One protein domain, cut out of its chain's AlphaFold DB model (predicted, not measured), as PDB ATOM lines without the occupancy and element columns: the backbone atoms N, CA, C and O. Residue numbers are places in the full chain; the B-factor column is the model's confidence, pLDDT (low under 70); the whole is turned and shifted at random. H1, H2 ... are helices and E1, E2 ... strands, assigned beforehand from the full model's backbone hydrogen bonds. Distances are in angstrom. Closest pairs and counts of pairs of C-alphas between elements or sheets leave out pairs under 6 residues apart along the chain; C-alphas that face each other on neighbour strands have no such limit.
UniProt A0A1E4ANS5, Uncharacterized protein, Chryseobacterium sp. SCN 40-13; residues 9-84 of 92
ATOM      1  N   GLU A   9      40.876  -6.105 -18.360       91.69
ATOM      2  CA  GLU A   9      41.422  -7.219 -19.138       91.69
ATOM      3  C   GLU A   9      42.232  -6.722 -20.339       91.69
ATOM      4  O   GLU A   9      43.359  -7.179 -20.535       91.69
ATOM      5  N   ASP A  10      41.718  -5.721 -21.065       92.19
ATOM      6  CA  ASP A  10      42.449  -5.068 -22.158       92.19
ATOM      7  C   ASP A  10      43.782  -4.498 -21.643       92.19
ATOM      8  O   ASP A  10      44.833  -4.699 -22.249       92.19
ATOM      9  N   LEU A  11      43.747  -3.823 -20.488       91.56
ATOM     10  CA  LEU A  11      44.932  -3.223 -19.874       91.56
ATOM     11  C   LEU A  11      45.965  -4.281 -19.464       91.56
ATOM     12  O   LEU A  11      47.131  -4.157 -19.825       91.56
ATOM     13  N   LYS A  12      45.549  -5.350 -18.774       91.75
ATOM     14  CA  LYS A  12      46.454  -6.445 -18.374       91.75
ATOM     15  C   LYS A  12      47.108  -7.128 -19.571       91.75
ATOM     16  O   LYS A  12      48.268  -7.522 -19.504       91.75
ATOM     17  N   PHE A  13      46.372  -7.278 -20.665       91.44
ATOM     18  CA  PHE A  13      46.931  -7.829 -21.891       91.44
ATOM     19  C   PHE A  13      47.989  -6.918 -22.505       91.44
ATOM     20  O   PHE A  13      49.076  -7.397 -22.820       91.44
ATOM     21  N   LEU A  14      47.710  -5.616 -22.632       91.06
ATOM     22  CA  LEU A  14      48.680  -4.649 -23.151       91.06
ATOM     23  C   LEU A  14      49.937  -4.583 -22.271       91.06
ATOM     24  O   LEU A  14      51.046  -4.483 -22.793       91.06
ATOM     25  N   GLU A  15      49.774  -4.694 -20.952       91.31
ATOM     26  CA  GLU A  15      50.882  -4.785 -19.999       91.31
ATOM     27  C   GLU A  15      51.752  -6.014 -20.249       91.31
ATOM     28  O   GLU A  15      52.964  -5.883 -20.433       91.31
ATOM     29  N   ASN A  16      51.136  -7.196 -20.310       89.69
ATOM     30  CA  ASN A  16      51.844  -8.445 -20.574       89.69
ATOM     31  C   ASN A  16      52.557  -8.408 -21.927       89.69
ATOM     32  O   ASN A  16      53.691  -8.870 -22.041       89.69
ATOM     33  N   LEU A  17      51.911  -7.838 -22.946       87.75
ATOM     34  CA  LEU A  17      52.471  -7.712 -24.284       87.75
ATOM     35  C   LEU A  17      53.725  -6.822 -24.284       87.75
ATOM     36  O   LEU A  17      54.758  -7.210 -24.832       87.75
ATOM     37  N   HIS A  18      53.655  -5.662 -23.626       88.69
ATOM     38  CA  HIS A  18      54.786  -4.748 -23.492       88.69
ATOM     39  C   HIS A  18      55.937  -5.375 -22.694       88.69
ATOM     40  O   HIS A  18      57.076  -5.359 -23.158       88.69
ATOM     41  N   GLN A  19      55.653  -5.979 -21.535       88.06
ATOM     42  CA  GLN A  19      56.679  -6.584 -20.678       88.06
ATOM     43  C   GLN A  19      57.357  -7.791 -21.331       88.06
ATOM     44  O   GLN A  19      58.570  -7.954 -21.205       88.06
ATOM     45  N   LYS A  20      56.586  -8.641 -22.020       86.75
ATOM     46  CA  LYS A  20      57.108  -9.875 -22.612       86.75
ATOM     47  C   LYS A  20      57.969  -9.605 -23.845       86.75
ATOM     48  O   LYS A  20      58.998 -10.253 -24.012       86.75
ATOM     49  N   TYR A  21      57.549  -8.675 -24.700       85.50
ATOM     50  CA  TYR A  21      58.151  -8.491 -26.024       85.50
ATOM     51  C   TYR A  21      58.895  -7.161 -26.201       85.50
ATOM     52  O   TYR A  21      59.418  -6.897 -27.284       85.50
ATOM     53  N   GLY A  22      58.936  -6.312 -25.168       85.75
ATOM     54  CA  GLY A  22      59.605  -5.010 -25.230       85.75
ATOM     55  C   GLY A  22      59.049  -4.131 -26.353       85.75
ATOM     56  O   GLY A  22      59.809  -3.553 -27.125       85.75
ATOM     57  N   ILE A  23      57.725  -4.119 -26.516       86.88
ATOM     58  CA  ILE A  23      57.074  -3.363 -27.590       86.88
ATOM     59  C   ILE A  23      57.075  -1.882 -27.236       86.88
ATOM     60  O   ILE A  23      56.539  -1.504 -26.195       86.88
ATOM     61  N   ASP A  24      57.599  -1.056 -28.135       88.44
ATOM     62  CA  ASP A  24      57.620   0.399 -27.972       88.44
ATOM     63  C   ASP A  24      56.323   1.031 -28.484       88.44
ATOM     64  O   ASP A  24      55.846   2.021 -27.931       88.44
ATOM     65  N   PHE A  25      55.720   0.457 -29.533       90.06
ATOM     66  CA  PHE A  25      54.465   0.961 -30.081       90.06
ATOM     67  C   PHE A  25      53.573  -0.120 -30.704       90.06
ATOM     68  O   PHE A  25      54.047  -1.109 -31.264       90.06
ATOM     69  N   LEU A  26      52.264   0.142 -30.681       91.25
ATOM     70  CA  LEU A  26      51.255  -0.554 -31.482       91.25
ATOM     71  C   LEU A  26      50.533   0.460 -32.364       91.25
ATOM     72  O   LEU A  26      49.831   1.340 -31.866       91.25
ATOM     73  N   ARG A  27      50.682   0.343 -33.681       91.44
ATOM     74  CA  ARG A  27      49.998   1.209 -34.645       91.44
ATOM     75  C   ARG A  27      48.822   0.472 -35.268       91.44
ATOM     76  O   ARG A  27      48.983  -0.632 -35.776       91.44
ATOM     77  N   PHE A  28      47.665   1.121 -35.277       90.62
ATOM     78  CA  PHE A  28      46.422   0.597 -35.830       90.62
ATOM     79  C   PHE A  28      45.983   1.487 -36.993       90.62
ATOM     80  O   PHE A  28      45.379   2.545 -36.786       90.62
ATOM     81  N   ASP A  29      46.293   1.058 -38.217       86.06
ATOM     82  CA  ASP A  29      45.958   1.781 -39.447       86.06
ATOM     83  C   ASP A  29      45.023   0.965 -40.363       86.06
ATOM     84  O   ASP A  29      44.370   0.021 -39.906       86.06
ATOM     85  N   GLU A  30      44.833   1.401 -41.608       82.31
ATOM     86  CA  GLU A  30      43.985   0.717 -42.601       82.31
ATOM     87  C   GLU A  30      44.610  -0.583 -43.125       82.31
ATOM     88  O   GLU A  30      43.893  -1.473 -43.574       82.31
ATOM     89  N   ASN A  31      45.930  -0.728 -43.010       81.50
ATOM     90  CA  ASN A  31      46.676  -1.919 -43.415       81.50
ATOM     91  C   ASN A  31      46.775  -2.957 -42.285       81.50
ATOM     92  O   ASN A  31      47.430  -3.981 -42.455       81.50
ATOM     93  N   GLY A  32      46.151  -2.694 -41.132       83.50
ATOM     94  CA  GLY A  32      46.137  -3.586 -39.976       83.50
ATOM     95  C   GLY A  32      46.957  -3.070 -38.794       83.50
ATOM     96  O   GLY A  32      47.016  -1.865 -38.526       83.50
ATOM     97  N   ILE A  33      47.532  -4.011 -38.042       87.50
ATOM     98  CA  ILE A  33      48.292  -3.753 -36.814       87.50
ATOM     99  C   ILE A  33      49.784  -3.819 -37.138       87.50
ATOM    100  O   ILE A  33      50.246  -4.815 -37.687       87.50
ATOM    101  N   LYS A  34      50.538  -2.780 -36.774       87.62
ATOM    102  CA  LYS A  34      52.001  -2.715 -36.908       87.62
ATOM    103  C   LYS A  34      52.656  -2.626 -35.535       87.62
ATOM    104  O   LYS A  34      52.180  -1.884 -34.673       87.62
ATOM    105  N   ILE A  35      53.758  -3.347 -35.365       86.81
ATOM    106  CA  ILE A  35      54.510  -3.466 -34.110       86.81
ATOM    107  C   ILE A  35      56.000  -3.293 -34.432       86.81
ATOM    108  O   ILE A  35      56.449  -3.767 -35.472       86.81
ATOM    109  N   ASN A  36      56.774  -2.638 -33.563       78.50
ATOM    110  CA  ASN A  36      58.232  -2.499 -33.731       78.50
ATOM    111  C   ASN A  36      58.972  -3.855 -33.782       78.50
ATOM    112  O   ASN A  36      59.959  -3.975 -34.498       78.50
ATOM    113  N   ASN A  37      58.473  -4.870 -33.067       74.06
ATOM    114  CA  ASN A  37      59.099  -6.189 -32.920       74.06
ATOM    115  C   ASN A  37      58.235  -7.323 -33.503       74.06
ATOM    116  O   ASN A  37      58.083  -8.374 -32.876       74.06
ATOM    117  N   GLU A  38      57.634  -7.121 -34.681       71.50
ATOM    118  CA  GLU A  38      56.667  -8.071 -35.264       71.50
ATOM    119  C   GLU A  38      57.185  -9.520 -35.323       71.50
ATOM    120  O   GLU A  38      56.464 -10.443 -34.955       71.50
ATOM    121  N   HIS A  39      58.459  -9.716 -35.672       68.75
ATOM    122  CA  HIS A  39      59.070 -11.042 -35.811       68.75
ATOM    123  C   HIS A  39      59.145 -11.835 -34.499       68.75
ATOM    124  O   HIS A  39      59.181 -13.056 -34.526       68.75
ATOM    125  N   ILE A  40      59.173 -11.163 -33.345       67.88
ATOM    126  CA  ILE A  40      59.285 -11.823 -32.034       67.88
ATOM    127  C   ILE A  40      57.893 -12.108 -31.464       67.88
ATOM    128  O   ILE A  40      57.661 -13.146 -30.850       67.88
ATOM    129  N   VAL A  41      56.955 -11.181 -31.674       68.12
ATOM    130  CA  VAL A  41      55.591 -11.275 -31.135       68.12
ATOM    131  C   VAL A  41      54.799 -12.367 -31.844       68.12
ATOM    132  O   VAL A  41      54.044 -13.085 -31.191       68.12
ATOM    133  N   PHE A  42      54.971 -12.489 -33.164       68.81
ATOM    134  CA  PHE A  42      54.147 -13.376 -33.973       68.81
ATOM    135  C   PHE A  42      54.636 -14.839 -34.013       68.81
ATOM    136  O   PHE A  42      53.890 -15.719 -34.425       68.81
ATOM    137  N   ASP A  43      55.840 -15.161 -33.550       65.75
ATOM    138  CA  ASP A  43      56.338 -16.545 -33.634       65.75
ATOM    139  C   ASP A  43      56.062 -17.381 -32.366       65.75
ATOM    140  O   ASP A  43      56.125 -18.608 -32.413       65.75
ATOM    141  N   ASP A  44      55.718 -16.753 -31.234       63.16
ATOM    142  CA  ASP A  44      55.844 -17.391 -29.911       63.16
ATOM    143  C   ASP A  44      54.525 -17.901 -29.289       63.16
ATOM    144  O   ASP A  44      54.537 -18.803 -28.451       63.16
ATOM    145  N   ILE A  45      53.351 -17.376 -29.659       50.38
ATOM    146  CA  ILE A  45      52.068 -17.877 -29.125       50.38
ATOM    147  C   ILE A  45      50.991 -17.757 -30.196       50.38
ATOM    148  O   ILE A  45      50.777 -16.660 -30.690       50.38
ATOM    149  N   SER A  46      50.308 -18.866 -30.517       58.75
ATOM    150  CA  SER A  46      49.072 -18.972 -31.321       58.75
ATOM    151  C   SER A  46      48.424 -17.626 -31.691       58.75
ATOM    152  O   SER A  46      47.461 -17.185 -31.065       58.75
ATOM    153  N   ASN A  47      48.958 -16.975 -32.733       64.38
ATOM    154  CA  ASN A  47      48.714 -15.562 -33.062       64.38
ATOM    155  C   ASN A  47      47.263 -15.137 -33.166       64.38
ATOM    156  O   ASN A  47      46.955 -13.953 -33.050       64.38
ATOM    157  N   VAL A  48      46.380 -16.094 -33.418       67.75
ATOM    158  CA  VAL A  48      44.950 -15.866 -33.555       67.75
ATOM    159  C   VAL A  48      44.393 -15.168 -32.312       67.75
ATOM    160  O   VAL A  48      43.678 -14.181 -32.455       67.75
ATOM    161  N   ASP A  49      44.778 -15.585 -31.102       79.69
ATOM    162  CA  ASP A  49      44.201 -15.030 -29.868       79.69
ATOM    163  C   ASP A  49      44.700 -13.607 -29.582       79.69
ATOM    164  O   ASP A  49      43.910 -12.707 -29.290       79.69
ATOM    165  N   TYR A  50      46.003 -13.373 -29.751       82.25
ATOM    166  CA  TYR A  50      46.617 -12.052 -29.587       82.25
ATOM    167  C   TYR A  50      46.081 -11.054 -30.613       82.25
ATOM    168  O   TYR A  50      45.731  -9.921 -30.271       82.25
ATOM    169  N   TYR A  51      45.978 -11.480 -31.871       83.75
ATOM    170  CA  TYR A  51      45.459 -10.649 -32.947       83.75
ATOM    171  C   TYR A  51      43.980 -10.308 -32.739       83.75
ATOM    172  O   TYR A  51      43.582  -9.156 -32.932       83.75
ATOM    173  N   ASN A  52      43.169 -11.272 -32.290       87.62
ATOM    174  CA  ASN A  52      41.766 -11.037 -31.949       87.62
ATOM    175  C   ASN A  52      41.636  -9.994 -30.833       87.62
ATOM    176  O   ASN A  52      40.859  -9.047 -30.958       87.62
ATOM    177  N   MET A  53      42.443 -10.113 -29.779       89.94
ATOM    178  CA  MET A  53      42.401  -9.187 -28.650       89.94
ATOM    179  C   MET A  53      42.834  -7.768 -29.043       89.94
ATOM    180  O   MET A  53      42.142  -6.794 -28.735       89.94
ATOM    181  N   LEU A  54      43.916  -7.636 -29.817       90.25
ATOM    182  CA  LEU A  54      44.342  -6.351 -30.382       90.25
ATOM    183  C   LEU A  54      43.286  -5.754 -31.323       90.25
ATOM    184  O   LEU A  54      43.085  -4.539 -31.338       90.25
ATOM    185  N   THR A  55      42.584  -6.592 -32.084       90.06
ATOM    186  CA  THR A  55      41.496  -6.162 -32.969       90.06
ATOM    187  C   THR A  55      40.320  -5.588 -32.176       90.06
ATOM    188  O   THR A  55      39.783  -4.544 -32.549       90.06
ATOM    189  N   GLU A  56      39.937  -6.206 -31.060       91.81
ATOM    190  CA  GLU A  56      38.873  -5.679 -30.199       91.81
ATOM    191  C   GLU A  56      39.276  -4.363 -29.519       91.81
ATOM    192  O   GLU A  56      38.503  -3.400 -29.517       91.81
ATOM    193  N   ILE A  57      40.516  -4.268 -29.030       92.31
ATOM    194  CA  ILE A  57      41.082  -3.020 -28.494       92.31
ATOM    195  C   ILE A  57      41.079  -1.916 -29.567       92.31
ATOM    196  O   ILE A  57      40.665  -0.783 -29.302       92.31
ATOM    197  N   SER A  58      41.472  -2.256 -30.799       91.00
ATOM    198  CA  SER A  58      41.443  -1.356 -31.954       91.00
ATOM    199  C   SER A  58      40.050  -0.801 -32.212       91.00
ATOM    200  O   SER A  58      39.889   0.414 -32.326       91.00
ATOM    201  N   LYS A  59      39.020  -1.655 -32.242       90.56
ATOM    202  CA  LYS A  59      37.630  -1.227 -32.464       90.56
ATOM    203  C   LYS A  59      37.152  -0.259 -31.384       90.56
ATOM    204  O   LYS A  59      36.612   0.796 -31.723       90.56
ATOM    205  N   LYS A  60      37.393  -0.576 -30.104       91.69
ATOM    206  CA  LYS A  60      37.009   0.274 -28.959       91.69
ATOM    207  C   LYS A  60      37.596   1.682 -29.086       91.69
ATOM    208  O   LYS A  60      36.892   2.681 -28.920       91.69
ATOM    209  N   LEU A  61      38.879   1.771 -29.433       90.75
ATOM    210  CA  LEU A  61      39.582   3.049 -29.534       90.75
ATOM    211  C   LEU A  61      39.318   3.785 -30.849       90.75
ATOM    212  O   LEU A  61      39.071   4.988 -30.797       90.75
ATOM    213  N   LYS A  62      39.284   3.104 -32.005       86.94
ATOM    214  CA  LYS A  62      38.902   3.730 -33.287       86.94
ATOM    215  C   LYS A  62      37.501   4.329 -33.198       86.94
ATOM    216  O   LYS A  62      37.315   5.452 -33.655       86.94
ATOM    217  N   TYR A  63      36.549   3.646 -32.553       85.75
ATOM    218  CA  TYR A  63      35.202   4.182 -32.332       85.75
ATOM    219  C   TYR A  63      35.224   5.493 -31.535       85.75
ATOM    220  O   TYR A  63      34.554   6.457 -31.893       85.75
ATOM    221  N   ARG A  64      36.041   5.569 -30.475       86.19
ATOM    222  CA  ARG A  64      36.168   6.796 -29.677       86.19
ATOM    223  C   ARG A  64      36.891   7.918 -30.421       86.19
ATOM    224  O   ARG A  64      36.520   9.086 -30.290       86.19
ATOM    225  N   LEU A  65      37.982   7.583 -31.100       85.56
ATOM    226  CA  LEU A  65      38.903   8.550 -31.695       85.56
ATOM    227  C   LEU A  65      38.452   9.016 -33.078       85.56
ATOM    228  O   LEU A  65      38.894  10.079 -33.511       85.56
ATOM    229  N   ASN A  66      37.593   8.236 -33.740       86.75
ATOM    230  CA  ASN A  66      37.192   8.398 -35.135       86.75
ATOM    231  C   ASN A  66      38.403   8.579 -36.072       86.75
ATOM    232  O   ASN A  66      38.407   9.443 -36.944       86.75
ATOM    233  N   SER A  67      39.482   7.833 -35.814       87.62
ATOM    234  CA  SER A  67      40.773   7.987 -36.486       87.62
ATOM    235  C   SER A  67      41.629   6.735 -36.312       87.62
ATOM    236  O   SER A  67      41.493   6.014 -35.319       87.62
ATOM    237  N   ASN A  68      42.566   6.522 -37.238       90.25
ATOM    238  CA  ASN A  68      43.720   5.656 -36.996       90.25
ATOM    239  C   ASN A  68      44.540   6.213 -35.827       90.25
ATOM    240  O   ASN A  68      44.492   7.418 -35.543       90.25
ATOM    241  N   PHE A  69      45.267   5.346 -35.132       91.81
ATOM    242  CA  PHE A  69      45.985   5.738 -33.926       91.81
ATOM    243  C   PHE A  69      47.223   4.875 -33.682       91.81
ATOM    244  O   PHE A  69      47.376   3.789 -34.249       91.81
ATOM    245  N   GLN A  70      48.096   5.369 -32.816       93.06
ATOM    246  CA  GLN A  70      49.253   4.653 -32.304       93.06
ATOM    247  C   GLN A  70      49.224   4.678 -30.778       93.06
ATOM    248  O   GLN A  70      48.957   5.715 -30.175       93.06
ATOM    249  N   MET A  71      49.465   3.524 -30.164       93.06
ATOM    250  CA  MET A  71      49.795   3.429 -28.749       93.06
ATOM    251  C   MET A  71      51.304   3.488 -28.604       93.06
ATOM    252  O   MET A  71      51.991   2.700 -29.253       93.06
ATOM    253  N   ASN A  72      51.794   4.373 -27.747       92.31
ATOM    254  CA  ASN A  72      53.206   4.470 -27.397       92.31
ATOM    255  C   ASN A  72      53.384   3.972 -25.970       92.31
ATOM    256  O   ASN A  72      52.743   4.497 -25.061       92.31
ATOM    257  N   PHE A  73      54.230   2.968 -25.774       91.00
ATOM    258  CA  PHE A  73      54.558   2.440 -24.456       91.00
ATOM    259  C   PHE A  73      55.798   3.145 -23.909       91.00
ATOM    260  O   PHE A  73      56.698   3.532 -24.651       91.00
ATOM    261  N   SER A  74      55.839   3.326 -22.594       86.56
ATOM    262  CA  SER A  74      56.957   3.965 -21.890       86.56
ATOM    263  C   SER A  74      57.537   3.022 -20.834       86.56
ATOM    264  O   SER A  74      57.094   1.889 -20.701       86.56
ATOM    265  N   SER A  75      58.552   3.455 -20.082       78.44
ATOM    266  CA  SER A  75      59.143   2.617 -19.031       78.44
ATOM    267  C   SER A  75      58.125   2.309 -17.919       78.44
ATOM    268  O   SER A  75      57.678   3.222 -17.214       78.44
ATOM    269  N   GLY A  76      57.811   1.024 -17.728       78.38
ATOM    270  CA  GLY A  76      56.721   0.558 -16.859       78.38
ATOM    271  C   GLY A  76      55.373   0.538 -17.592       78.38
ATOM    272  O   GLY A  76      55.259   1.057 -18.693       78.38
ATOM    273  N   PHE A  77      54.323  -0.058 -17.012       80.56
ATOM    274  CA  PHE A  77      53.029  -0.119 -17.703       80.56
ATOM    275  C   PHE A  77      52.305   1.234 -17.711       80.56
ATOM    276  O   PHE A  77      51.473   1.544 -16.857       80.56
ATOM    277  N   LYS A  78      52.664   2.055 -18.698       87.25
ATOM    278  CA  LYS A  78      52.038   3.325 -19.061       87.25
ATOM    279  C   LYS A  78      52.103   3.469 -20.572       87.25
ATOM    280  O   LYS A  78      53.163   3.250 -21.163       87.25
ATOM    281  N   PHE A  79      50.989   3.864 -21.174       90.31
ATOM    282  CA  PHE A  79      50.923   4.116 -22.603       90.31
ATOM    283  C   PHE A  79      50.073   5.339 -22.917       90.31
ATOM    284  O   PHE A  79      49.086   5.617 -22.233       90.31
ATOM    285  N   ASP A  80      50.451   6.020 -23.989       91.31
ATOM    286  CA  ASP A  80      49.725   7.151 -24.549       91.31
ATOM    287  C   ASP A  80      49.083   6.745 -25.876       91.31
ATOM    288  O   ASP A  80      49.618   5.910 -26.607       91.31
ATOM    289  N   VAL A  81      47.921   7.322 -26.187       90.44
ATOM    290  CA  VAL A  81      47.205   7.067 -27.442       90.44
ATOM    291  C   VAL A  81      47.202   8.329 -28.293       90.44
ATOM    292  O   VAL A  81      46.550   9.319 -27.961       90.44
ATOM    293  N   GLU A  82      47.891   8.271 -29.425       91.00
ATOM    294  CA  GLU A  82      48.027   9.375 -30.369       91.00
ATOM    295  C   GLU A  82      47.200   9.111 -31.624       91.00
ATOM    296  O   GLU A  82      47.272   8.041 -32.229       91.00
ATOM    297  N   ARG A  83      46.405  10.098 -32.047       90.94
ATOM    298  CA  ARG A  83      45.676  10.017 -33.318       90.94
ATOM    299  C   ARG A  83      46.649  10.209 -34.473       90.94
ATOM    300  O   ARG A  83      47.400  11.177 -34.499       90.94
ATOM    301  N   LEU A  84      46.570   9.330 -35.463       85.62
ATOM    302  CA  LEU A  84      47.270   9.488 -36.728       85.62
ATOM    303  C   LEU A  84      46.377  10.303 -37.655       85.62
ATOM    304  O   LEU A  84      45.334   9.820 -38.091       85.62
TER     305      LEU A  84
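AT A GLANCE: This is residues 9 to 84 of the 92 residues of an uncharacterized protein of Chryseobacterium sp. SCN 40-13 (UniProt A0A1E4ANS5). A four-stranded sheet makes a wall in two layers with H1 and H3 over one face and no named helix on the other; the long H3 crosses the strands, and the short H2 sits off the sheet. The printed part has 76 residues with three named helices and four named strands, in the order H1 E1 E2 H2 H3 E3 E4. The sheet runs E2 E1 E3 E4, antiparallel; the class is mixed, helices and strands. It is compact, radius of gyration of the C-alphas 11.6 A, spanning 32 by 27 by 23 A.

HOW THE PARTS SIT: Inner strands E1, residues 25 to 29, and E3, residues 69 to 73, are antiparallel, N 26 and O 71 within hydrogen-bond range at 2.9 A. Edge strand E2, residues 32 to 35, forms a hairpin with E1, N 34 to O 27 2.8 A; edge strand E4, residues 79 to 83, forms one with E3, N 70 to O 82 2.9 A. H3, residues 47 to 65, is on the sheet at a height of 9.1 A, across the strands at 71 degrees to E1 on the local plane; the closest C-alphas of H3 and E1 are Ser 58 and Phe 28, 6.6 A. H1, residues 9 to 21, is also on the sheet, and is close to but not clearly touching H3, closest C-alphas Asp 10 and Ile 57, 6.8 A. H2, residues 38 to 44, is not on the sheet and meets H3 only through their link. E2, H2, H3 and E3 form a split strand-helix-strand unit, two same-way strands with E1 between, its crossover left-handed. Every O i to N i+4 pair is within hydrogen-bond range in H1 and H3; H2 has 1 of 3, and 1 of 4 O i to N i+3.

IN THESE COORDINATES: H1, 18.1 A long, begins at C-alpha 9 (41.422, -7.219, -19.138). H3 measures 26.1 A. E4 ends at C-alpha 83 (45.676, 10.017, -33.318).

THE WHOLE: The C-alphas farthest apart, Asp 44 and Asn 66, are 32.3 A apart. The printed part has no cut, and its six links between named elements are tight. Residues 39 to 48 of the model have pLDDT under 70.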